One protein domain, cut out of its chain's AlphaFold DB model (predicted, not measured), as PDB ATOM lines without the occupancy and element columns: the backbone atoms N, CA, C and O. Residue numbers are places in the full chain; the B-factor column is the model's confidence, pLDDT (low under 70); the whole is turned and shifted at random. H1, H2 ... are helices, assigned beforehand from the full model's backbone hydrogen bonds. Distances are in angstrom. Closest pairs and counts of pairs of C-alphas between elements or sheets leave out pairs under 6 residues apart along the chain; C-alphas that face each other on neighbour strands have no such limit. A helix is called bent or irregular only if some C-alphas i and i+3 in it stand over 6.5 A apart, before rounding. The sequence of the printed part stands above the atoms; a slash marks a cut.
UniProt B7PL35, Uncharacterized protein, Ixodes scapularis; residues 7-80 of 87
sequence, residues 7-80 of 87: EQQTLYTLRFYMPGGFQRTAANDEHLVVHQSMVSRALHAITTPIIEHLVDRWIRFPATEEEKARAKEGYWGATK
ATOM      1  N   GLU A   7      -4.656  15.163  -5.409       83.38
ATOM      2  CA  GLU A   7      -5.641  16.212  -5.651       83.38
ATOM      3  C   GLU A   7      -6.847  15.653  -6.412       83.38
ATOM      4  O   GLU A   7      -7.996  15.910  -6.057       83.38
ATOM      5  N   GLN A   8      -6.598  14.810  -7.419       79.25
ATOM      6  CA  GLN A   8      -7.661  14.147  -8.174       79.25
ATOM      7  C   GLN A   8      -8.409  13.140  -7.298       79.25
ATOM      8  O   GLN A   8      -9.634  13.094  -7.334       79.25
ATOM      9  N   GLN A   9      -7.688  12.375  -6.471       79.62
ATOM     10  CA  GLN A   9      -8.297  11.461  -5.497       79.62
ATOM     11  C   GLN A   9      -9.200  12.211  -4.513       79.62
ATOM     12  O   GLN A   9     -10.319  11.776  -4.257       79.62
ATOM     13  N   THR A  10      -8.750  13.367  -4.025       81.50
ATOM     14  CA  THR A  10      -9.515  14.221  -3.107       81.50
ATOM     15  C   THR A  10     -10.802  14.718  -3.760       81.50
ATOM     16  O   THR A  10     -11.881  14.567  -3.190       81.50
ATOM     17  N   LEU A  11     -10.719  15.250  -4.984       80.94
ATOM     18  CA  LEU A  11     -11.890  15.729  -5.722       80.94
ATOM     19  C   LEU A  11     -12.890  14.603  -6.020       80.94
ATOM     20  O   LEU A  11     -14.097  14.815  -5.901       80.94
ATOM     21  N   TYR A  12     -12.408  13.404  -6.360       75.56
ATOM     22  CA  TYR A  12     -13.275  12.243  -6.562       75.56
ATOM     23  C   TYR A  12     -13.977  11.813  -5.276       75.56
ATOM     24  O   TYR A  12     -15.182  11.576  -5.298       75.56
ATOM     25  N   THR A  13     -13.261  11.777  -4.154       79.38
ATOM     26  CA  THR A  13     -13.837  11.468  -2.842       79.38
ATOM     27  C   THR A  13     -14.893  12.499  -2.428       79.38
ATOM     28  O   THR A  13     -15.982  12.126  -1.999       79.38
ATOM     29  N   LEU A  14     -14.643  13.795  -2.639       79.31
ATOM     30  CA  LEU A  14     -15.631  14.844  -2.358       79.31
ATOM     31  C   LEU A  14     -16.871  14.729  -3.251       79.31
ATOM     32  O   LEU A  14     -17.998  14.808  -2.761       79.31
ATOM     33  N   ARG A  15     -16.677  14.485  -4.554       75.12
ATOM     34  CA  ARG A  15     -17.779  14.245  -5.497       75.12
ATOM     35  C   ARG A  15     -18.580  12.996  -5.134       75.12
ATOM     36  O   ARG A  15     -19.784  12.980  -5.361       75.12
ATOM     37  N   PHE A  16     -17.939  11.983  -4.559       74.12
ATOM     38  CA  PHE A  16     -18.615  10.794  -4.055       74.12
ATOM     39  C   PHE A  16     -19.480  11.094  -2.818       74.12
ATOM     40  O   PHE A  16     -20.585  10.569  -2.717       74.12
ATOM     41  N   TYR A  17     -19.033  11.963  -1.904       74.94
ATOM     42  CA  TYR A  17     -19.802  12.322  -0.703       74.94
ATOM     43  C   TYR A  17     -20.963  13.292  -0.957       74.94
ATOM     44  O   TYR A  17     -22.002  13.190  -0.305       74.94
ATOM     45  N   MET A  18     -20.809  14.224  -1.900       71.94
ATOM     46  CA  MET A  18     -21.769  15.310  -2.149       71.94
ATOM     47  C   MET A  18     -23.235  14.870  -2.382       71.94
ATOM     48  O   MET A  18     -24.130  15.546  -1.882       71.94
ATOM     49  N   PRO A  19     -23.541  13.770  -3.098       70.81
ATOM     50  CA  PRO A  19     -24.920  13.406  -3.425       70.81
ATOM     51  C   PRO A  19     -25.737  12.892  -2.233       70.81
ATOM     52  O   PRO A  19     -26.931  12.653  -2.394       70.81
ATOM     53  N   GLY A  20     -25.124  12.659  -1.063       54.19
ATOM     54  CA  GLY A  20     -25.813  12.177   0.145       54.19
ATOM     55  C   GLY A  20     -26.471  10.794   0.014       54.19
ATOM     56  O   GLY A  20     -27.090  10.313   0.957       54.19
ATOM     57  N   GLY A  21     -26.337  10.136  -1.142       55.66
ATOM     58  CA  GLY A  21     -26.950   8.856  -1.463       55.66
ATOM     59  C   GLY A  21     -25.959   7.946  -2.175       55.66
ATOM     60  O   GLY A  21     -25.777   8.050  -3.388       55.66
ATOM     61  N   PHE A  22     -25.377   7.010  -1.420       53.66
ATOM     62  CA  PHE A  22     -24.493   5.940  -1.911       53.66
ATOM     63  C   PHE A  22     -25.060   5.186  -3.129       53.66
ATOM     64  O   PHE A  22     -24.309   4.670  -3.951       53.66
ATOM     65  N   GLN A  23     -26.387   5.128  -3.254       45.47
ATOM     66  CA  GLN A  23     -27.085   4.251  -4.190       45.47
ATOM     67  C   GLN A  23     -27.285   4.836  -5.596       45.47
ATOM     68  O   GLN A  23     -27.304   4.080  -6.563       45.47
ATOM     69  N   ARG A  24     -27.441   6.162  -5.741       43.91
ATOM     70  CA  ARG A  24     -27.774   6.772  -7.046       43.91
ATOM     71  C   ARG A  24     -26.532   7.149  -7.854       43.91
ATOM     72  O   ARG A  24     -26.559   7.051  -9.074       43.91
ATOM     73  N   THR A  25     -25.445   7.519  -7.185       49.75
ATOM     74  CA  THR A  25     -24.190   7.908  -7.845       49.75
ATOM     75  C   THR A  25     -23.394   6.686  -8.296       49.75
ATOM     76  O   THR A  25     -22.922   6.653  -9.421       49.75
ATOM     77  N   ALA A  26     -23.326   5.626  -7.483       50.16
ATOM     78  CA  ALA A  26     -22.608   4.401  -7.852       50.16
ATOM     79  C   ALA A  26     -23.246   3.638  -9.031       50.16
ATOM     80  O   ALA A  26     -22.551   2.902  -9.724       50.16
ATOM     81  N   ALA A  27     -24.552   3.814  -9.261       44.34
ATOM     82  CA  ALA A  27     -25.292   3.111 -10.307       44.34
ATOM     83  C   ALA A  27     -25.324   3.842 -11.665       44.34
ATOM     84  O   ALA A  27     -25.743   3.235 -12.641       44.34
ATOM     85  N   ASN A  28     -24.917   5.119 -11.736       46.56
ATOM     86  CA  ASN A  28     -25.139   5.961 -12.922       46.56
ATOM     87  C   ASN A  28     -23.921   6.805 -13.352       46.56
ATOM     88  O   ASN A  28     -24.047   7.651 -14.235       46.56
ATOM     89  N   ASP A  29     -22.746   6.629 -12.735       53.91
ATOM     90  CA  ASP A  29     -21.550   7.418 -13.072       53.91
ATOM     91  C   ASP A  29     -20.794   6.817 -14.275       53.91
ATOM     92  O   ASP A  29     -19.649   6.382 -14.177       53.91
ATOM     93  N   GLU A  30     -21.427   6.832 -15.451       51.78
ATOM     94  CA  GLU A  30     -20.746   6.624 -16.744       51.78
ATOM     95  C   GLU A  30     -19.722   7.745 -17.045       51.78
ATOM     96  O   GLU A  30     -18.887   7.631 -17.941       51.78
ATOM     97  N   HIS A  31     -19.750   8.837 -16.269       51.53
ATOM     98  CA  HIS A  31     -18.878  10.003 -16.415       51.53
ATOM     99  C   HIS A  31     -17.510   9.868 -15.739       51.53
ATOM    100  O   HIS A  31     -16.606  10.672 -15.996       51.53
ATOM    101  N   LEU A  32     -17.323   8.859 -14.893       52.81
ATOM    102  CA  LEU A  32     -16.026   8.535 -14.324       52.81
ATOM    103  C   LEU A  32     -15.335   7.529 -15.243       52.81
ATOM    104  O   LEU A  32     -15.448   6.323 -15.067       52.81
ATOM    105  N   VAL A  33     -14.555   8.035 -16.206       52.44
ATOM    106  CA  VAL A  33     -13.618   7.250 -17.048       52.44
ATOM    107  C   VAL A  33     -12.434   6.728 -16.203       52.44
ATOM    108  O   VAL A  33     -11.261   6.823 -16.561       52.44
ATOM    109  N   VAL A  34     -12.724   6.235 -15.006       56.75
ATOM    110  CA  VAL A  34     -11.802   5.626 -14.061       56.75
ATOM    111  C   VAL A  34     -12.482   4.379 -13.535       56.75
ATOM    112  O   VAL A  34     -13.575   4.422 -12.981       56.75
ATOM    113  N   HIS A  35     -11.810   3.250 -13.736       66.06
ATOM    114  CA  HIS A  35     -12.275   1.942 -13.304       66.06
ATOM    115  C   HIS A  35     -12.683   1.978 -11.822       66.06
ATOM    116  O   HIS A  35     -11.972   2.565 -11.002       66.06
ATOM    117  N   GLN A  36     -13.786   1.317 -11.459       67.25
ATOM    118  CA  GLN A  36     -14.345   1.288 -10.097       67.25
ATOM    119  C   GLN A  36     -13.288   0.992  -9.012       67.25
ATOM    120  O   GLN A  36     -13.307   1.575  -7.927       67.25
ATOM    121  N   SER A  37     -12.306   0.134  -9.317       71.38
ATOM    122  CA  SER A  37     -11.200  -0.186  -8.400       71.38
ATOM    123  C   SER A  37     -10.293   1.009  -8.071       71.38
ATOM    124  O   SER A  37      -9.737   1.077  -6.976       71.38
ATOM    125  N   MET A  38     -10.144   1.971  -8.983       70.19
ATOM    126  CA  MET A  38      -9.373   3.191  -8.743       70.19
ATOM    127  C   MET A  38     -10.114   4.159  -7.831       70.19
ATOM    128  O   MET A  38      -9.490   4.743  -6.949       70.19
ATOM    129  N   VAL A  39     -11.431   4.287  -8.009       72.62
ATOM    130  CA  VAL A  39     -12.286   5.100  -7.135       72.62
ATOM    131  C   VAL A  39     -12.285   4.526  -5.721       72.62
ATOM    132  O   VAL A  39     -12.062   5.262  -4.769       72.62
ATOM    133  N   SER A  40     -12.416   3.203  -5.580       79.00
ATOM    134  CA  SER A  40     -12.334   2.526  -4.277       79.00
ATOM    135  C   SER A  40     -11.001   2.790  -3.564       79.00
ATOM    136  O   SER A  40     -10.973   3.172  -2.395       79.00
ATOM    137  N   ARG A  41      -9.878   2.691  -4.285       80.44
ATOM    138  CA  ARG A  41      -8.554   3.022  -3.737       80.44
ATOM    139  C   ARG A  41      -8.421   4.490  -3.332       80.44
ATOM    140  O   ARG A  41      -7.838   4.762  -2.290       80.44
ATOM    141  N   ALA A  42      -8.927   5.416  -4.147       80.88
ATOM    142  CA  ALA A  42      -8.908   6.848  -3.846       80.88
ATOM    143  C   ALA A  42      -9.748   7.171  -2.604       80.88
ATOM    144  O   ALA A  42      -9.297   7.898  -1.724       80.88
ATOM    145  N   LEU A  43     -10.932   6.560  -2.501       83.62
ATOM    146  CA  LEU A  43     -11.777   6.657  -1.321       83.62
ATOM    147  C   LEU A  43     -11.026   6.165  -0.093       83.62
ATOM    148  O   LEU A  43     -10.961   6.894   0.886       83.62
ATOM    149  N   HIS A  44     -10.404   4.989  -0.140       85.69
ATOM    150  CA  HIS A  44      -9.671   4.467   1.011       85.69
ATOM    151  C   HIS A  44      -8.483   5.362   1.405       85.69
ATOM    152  O   HIS A  44      -8.329   5.701   2.575       85.69
ATOM    153  N   ALA A  45      -7.693   5.815   0.427       86.38
ATOM    154  CA  ALA A  45      -6.526   6.662   0.666       86.38
ATOM    155  C   ALA A  45      -6.870   8.026   1.291       86.38
ATOM    156  O   ALA A  45      -6.067   8.564   2.045       86.38
ATOM    157  N   ILE A  46      -8.048   8.579   0.987       86.94
ATOM    158  CA  ILE A  46      -8.497   9.878   1.509       86.94
ATOM    159  C   ILE A  46      -9.346   9.721   2.778       86.94
ATOM    160  O   ILE A  46      -9.180  10.479   3.728       86.94
ATOM    161  N   THR A  47     -10.242   8.734   2.823       87.19
ATOM    162  CA  THR A  47     -11.180   8.542   3.940       87.19
ATOM    163  C   THR A  47     -10.455   8.110   5.208       87.19
ATOM    164  O   THR A  47     -10.773   8.617   6.279       87.19
ATOM    165  N   THR A  48      -9.477   7.205   5.105       88.75
ATOM    166  CA  THR A  48      -8.782   6.668   6.283       88.75
ATOM    167  C   THR A  48      -8.077   7.774   7.082       88.75
ATOM    168  O   THR A  48      -8.420   7.939   8.250       88.75
ATOM    169  N   PRO A  49      -7.232   8.642   6.482       86.81
ATOM    170  CA  PRO A  49      -6.628   9.756   7.218       86.81
ATOM    171  C   PRO A  49      -7.645  10.776   7.745       86.81
ATOM    172  O   PRO A  49      -7.430  11.371   8.800       86.81
ATOM    173  N   ILE A  50      -8.760  10.997   7.034       84.69
ATOM    174  CA  ILE A  50      -9.839  11.869   7.523       84.69
ATOM    175  C   ILE A  50     -10.429  11.294   8.813       84.69
ATOM    176  O   ILE A  50     -10.577  12.027   9.791       84.69
ATOM    177  N   ILE A  51     -10.734   9.995   8.841       83.56
ATOM    178  CA  ILE A  51     -11.260   9.324  10.034       83.56
ATOM    179  C   ILE A  51     -10.232   9.353  11.167       83.56
ATOM    180  O   ILE A  51     -10.567   9.725  12.287       83.56
ATOM    181  N   GLU A  52      -8.978   9.020  10.877       85.25
ATOM    182  CA  GLU A  52      -7.927   8.890  11.892       85.25
ATOM    183  C   GLU A  52      -7.479  10.231  12.492       85.25
ATOM    184  O   GLU A  52      -7.049  10.270  13.644       85.25
ATOM    185  N   HIS A  53      -7.561  11.336  11.742       84.31
ATOM    186  CA  HIS A  53      -6.973  12.612  12.171       84.31
ATOM    187  C   HIS A  53      -7.944  13.789  12.261       84.31
ATOM    188  O   HIS A  53      -7.656  14.757  12.970       84.31
ATOM    189  N   LEU A  54      -9.066  13.758  11.538       79.69
ATOM    190  CA  LEU A  54      -9.990  14.895  11.448       79.69
ATOM    191  C   LEU A  54     -11.347  14.614  12.094       79.69
ATOM    192  O   LEU A  54     -11.931  15.540  12.655       79.69
ATOM    193  N   VAL A  55     -11.838  13.371  12.067       78.44
ATOM    194  CA  VAL A  55     -13.146  13.028  12.649       78.44
ATOM    195  C   VAL A  55     -13.160  13.279  14.151       78.44
ATOM    196  O   VAL A  55     -14.018  14.019  14.605       78.44
ATOM    197  N   ASP A  56     -12.173  12.816  14.920       72.94
ATOM    198  CA  ASP A  56     -12.170  13.048  16.377       72.94
ATOM    199  C   ASP A  56     -12.140  14.547  16.757       72.94
ATOM    200  O   ASP A  56     -12.691  14.961  17.777       72.94
ATOM    201  N   ARG A  57     -11.563  15.392  15.890       76.00
ATOM    202  CA  ARG A  57     -11.490  16.846  16.102       76.00
ATOM    203  C   ARG A  57     -12.783  17.579  15.745       76.00
ATOM    204  O   ARG A  57     -13.124  18.548  16.420       76.00
ATOM    205  N   TRP A  58     -13.457  17.182  14.667       72.88
ATOM    206  CA  TRP A  58     -14.553  17.964  14.071       72.88
ATOM    207  C   TRP A  58     -15.911  17.260  14.094       72.88
ATOM    208  O   TRP A  58     -16.945  17.919  14.018       72.88
ATOM    209  N   ILE A  59     -15.919  15.933  14.176       71.62
ATOM    210  CA  ILE A  59     -17.099  15.073  14.076       71.62
ATOM    211  C   ILE A  59     -17.017  14.017  15.183       71.62
ATOM    212  O   ILE A  59     -16.673  12.859  14.958       71.62
ATOM    213  N   ARG A  60     -17.348  14.423  16.409       72.25
ATOM    214  CA  ARG A  60     -17.449  13.503  17.542       72.25
ATOM    215  C   ARG A  60     -18.904  13.113  17.757       72.25
ATOM    216  O   ARG A  60     -19.718  13.934  18.176       72.25
ATOM    217  N   PHE A  61     -19.226  11.860  17.459       74.50
ATOM    218  CA  PHE A  61     -20.544  11.320  17.773       74.50
ATOM    219  C   PHE A  61     -20.650  11.042  19.281       74.50
ATOM    220  O   PHE A  61     -19.682  10.554  19.873       74.50
ATOM    221  N   PRO A  62     -21.793  11.356  19.917       79.75
ATOM    222  CA  PRO A  62     -22.021  11.016  21.315       79.75
ATOM    223  C   PRO A  62     -22.033   9.491  21.478       79.75
ATOM    224  O   PRO A  62     -22.766   8.801  20.770       79.75
ATOM    225  N   ALA A  63     -21.216   8.970  22.393       80.25
ATOM    226  CA  ALA A  63     -21.045   7.529  22.590       80.25
ATOM    227  C   ALA A  63     -21.802   7.015  23.823       80.25
ATOM    228  O   ALA A  63     -22.226   5.863  23.853       80.25
ATOM    229  N   THR A  64     -21.988   7.873  24.827       87.31
ATOM    230  CA  THR A  64     -22.724   7.565  26.064       87.31
ATOM    231  C   THR A  64     -24.148   8.115  26.028       87.31
ATOM    232  O   THR A  64     -24.432   9.079  25.314       87.31
ATOM    233  N   GLU A  65     -25.049   7.536  26.823       84.25
ATOM    234  CA  GLU A  65     -26.426   8.031  26.941       84.25
ATOM    235  C   GLU A  65     -26.464   9.472  27.468       84.25
ATOM    236  O   GLU A  65     -27.242  10.298  26.989       84.25
ATOM    237  N   GLU A  66     -25.549   9.825  28.371       86.00
ATOM    238  CA  GLU A  66     -25.396  11.184  28.882       86.00
ATOM    239  C   GLU A  66     -24.929  12.159  27.790       86.00
ATOM    240  O   GLU A  66     -25.423  13.285  27.696       86.00
ATOM    241  N   GLU A  67     -23.990  11.752  26.932       85.38
ATOM    242  CA  GLU A  67     -23.571  12.560  25.781       85.38
ATOM    243  C   GLU A  67     -24.696  12.719  24.757       85.38
ATOM    244  O   GLU A  67     -24.887  13.827  24.247       85.38
ATOM    245  N   LYS A  68     -25.460  11.654  24.482       83.69
ATOM    246  CA  LYS A  68     -26.620  11.699  23.581       83.69
ATOM    247  C   LYS A  68     -27.679  12.669  24.110       83.69
ATOM    248  O   LYS A  68     -28.171  13.505  23.351       83.69
ATOM    249  N   ALA A  69     -27.984  12.619  25.409       85.44
ATOM    250  CA  ALA A  69     -28.935  13.524  26.054       85.44
ATOM    251  C   ALA A  69     -28.491  14.995  25.953       85.44
ATOM    252  O   ALA A  69     -29.266  15.838  25.499       85.44
ATOM    253  N   ARG A  70     -27.220  15.296  26.261       85.88
ATOM    254  CA  ARG A  70     -26.668  16.657  26.114       85.88
ATOM    255  C   ARG A  70     -26.707  17.153  24.671       85.88
ATOM    256  O   ARG A  70     -27.054  18.307  24.425       85.88
ATOM    257  N   ALA A  71     -26.368  16.297  23.708       83.50
ATOM    258  CA  ALA A  71     -26.426  16.647  22.291       83.50
ATOM    259  C   ALA A  71     -27.867  16.953  21.847       83.50
ATOM    260  O   ALA A  71     -28.093  17.921  21.119       83.50
ATOM    261  N   LYS A  72     -28.848  16.181  22.333       80.88
ATOM    262  CA  LYS A  72     -30.276  16.398  22.072       80.88
ATOM    263  C   LYS A  72     -30.762  17.736  22.625       80.88
ATOM    264  O   LYS A  72     -31.432  18.478  21.909       80.88
ATOM    265  N   GLU A  73     -30.410  18.058  23.866       84.12
ATOM    266  CA  GLU A  73     -30.752  19.339  24.494       84.12
ATOM    267  C   GLU A  73     -30.119  20.520  23.751       84.12
ATOM    268  O   GLU A  73     -30.809  21.490  23.435       84.12
ATOM    269  N   GLY A  74     -28.832  20.414  23.402       83.69
ATOM    270  CA  GLY A  74     -28.128  21.440  22.632       83.69
ATOM    271  C   GLY A  74     -28.742  21.662  21.247       83.69
ATOM    272  O   GLY A  74     -28.993  22.801  20.851       83.69
ATOM    273  N   TYR A  75     -29.052  20.581  20.529       82.88
ATOM    274  CA  TYR A  75     -29.703  20.652  19.221       82.88
ATOM    275  C   TYR A  75     -31.098  21.275  19.307       82.88
ATOM    276  O   TYR A  75     -31.437  22.145  18.501       82.88
ATOM    277  N   TRP A  76     -31.900  20.873  20.297       81.19
ATOM    278  CA  TRP A  76     -33.219  21.453  20.537       81.19
ATOM    279  C   TRP A  76     -33.128  22.949  20.858       81.19
ATOM    280  O   TRP A  76     -33.869  23.742  20.278       81.19
ATOM    281  N   GLY A  77     -32.186  23.353  21.714       84.75
ATOM    282  CA  GLY A  77     -31.958  24.759  22.051       84.75
ATOM    283  C   GLY A  77     -31.573  25.613  20.839       84.75
ATOM    284  O   GLY A  77     -32.055  26.738  20.706       84.75
ATOM    285  N   ALA A  78     -30.756  25.070  19.933       84.38
ATOM    286  CA  ALA A  78     -30.283  25.779  18.746       84.38
ATOM    287  C   ALA A  78     -31.308  25.823  17.600       84.38
ATOM    288  O   ALA A  78     -31.404  26.830  16.901       84.38
ATOM    289  N   THR A  79     -32.059  24.740  17.381       82.75
ATOM    290  CA  THR A  79     -32.895  24.580  16.175       82.75
ATOM    291  C   THR A  79     -34.394  24.630  16.447       82.75
ATOM    292  O   THR A  79     -35.153  25.012  15.560       82.75
ATOM    293  N   LYS A  80     -34.837  24.249  17.654       81.31
ATOM    294  CA  LYS A  80     -36.249  24.014  18.015       81.31
ATOM    295  C   LYS A  80     -36.964  22.995  17.116       81.31
ATOM    296  O   LYS A  80     -38.191  22.993  17.027       81.31
TER     297      LYS A  80
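AT A GLANCE: This is residues 7 to 80 of the 87 residues of an uncharacterized protein of Ixodes scapularis (UniProt B7PL35). One long kinked helix, H3, joins a loose head at one end of the model to a lone helix, H4, at the other. In the head, H1 crosses the first half of H3 through residues 39 to 47, while the short helix H2 and the stretch after it loop round from H1 to the start of H3; at the far end, residues 65 to 69 and 73 to 79 of H4 stick out. The printed part has 74 residues with four named helices, in the order H1, H2, H3, H4, and no named strand; the class is all helix. It is only just loose, close to extended, with a radius of gyration of the C-alphas of 16.8 A, and its elongated outline spans 47 by 26 by 19 A.

HOW THE PARTS SIT: H1, residues 7 to 17, touches H3, residues 36 to 58, through residues 39 to 47 of H3 alone. Their closest C-alphas, those of Gln 9 and Ala 42, are 4.9 A apart, and their lines are about perpendicular at 81 degrees. H2, residues 22 to 25, is close to H1 but not clearly touching it; the closest C-alphas, those of Phe 16 and Thr 25, are 7.3 A apart. H2 and H3 are apart. H4, residues 65 to 79, is apart from H1, H2 and H3. In H1 and H4 every O i to N i+4 pair is within hydrogen-bond range, in H3 15 of 19 are, and H2 is too short for such a pair.

IN THESE COORDINATES: H1 runs 15.5 A from C-alpha 7 at (-5.641, 16.212, -5.651) to C-alpha 17. H2, Phe 22 to Thr 25, is neither bent nor irregular, but only just: C-alphas 22 and 25 are 6.3 A apart. H3 begins with C-alpha 36 at (-14.345, 1.288, -10.097) and is 29.4 A long. It has a kink of 48 degrees near residue 51 and is only just irregular, with C-alphas 52 and 55 6.7 A apart. H4 is 20.8 A long and ends with C-alpha 79 at (-32.895, 24.580, 16.175).

THE WHOLE: The two C-alphas farthest apart, those of Val 33 and Glu 66, are 47.6 A apart. Residues 18 to 24, of which 22 to 24 belong to H2, stand free. So do residues 63 to 69, of which 65 to 69 belong to H4, and residues 73 to 80, of which 73 to 79 belong to H4. The link from H1 to H2 is tight, those from H2 to H3 and from H3 to H4 are short, and the printed part has no cut. The mean pLDDT of the printed part is 74.1; residues 20 to 36 are under 70.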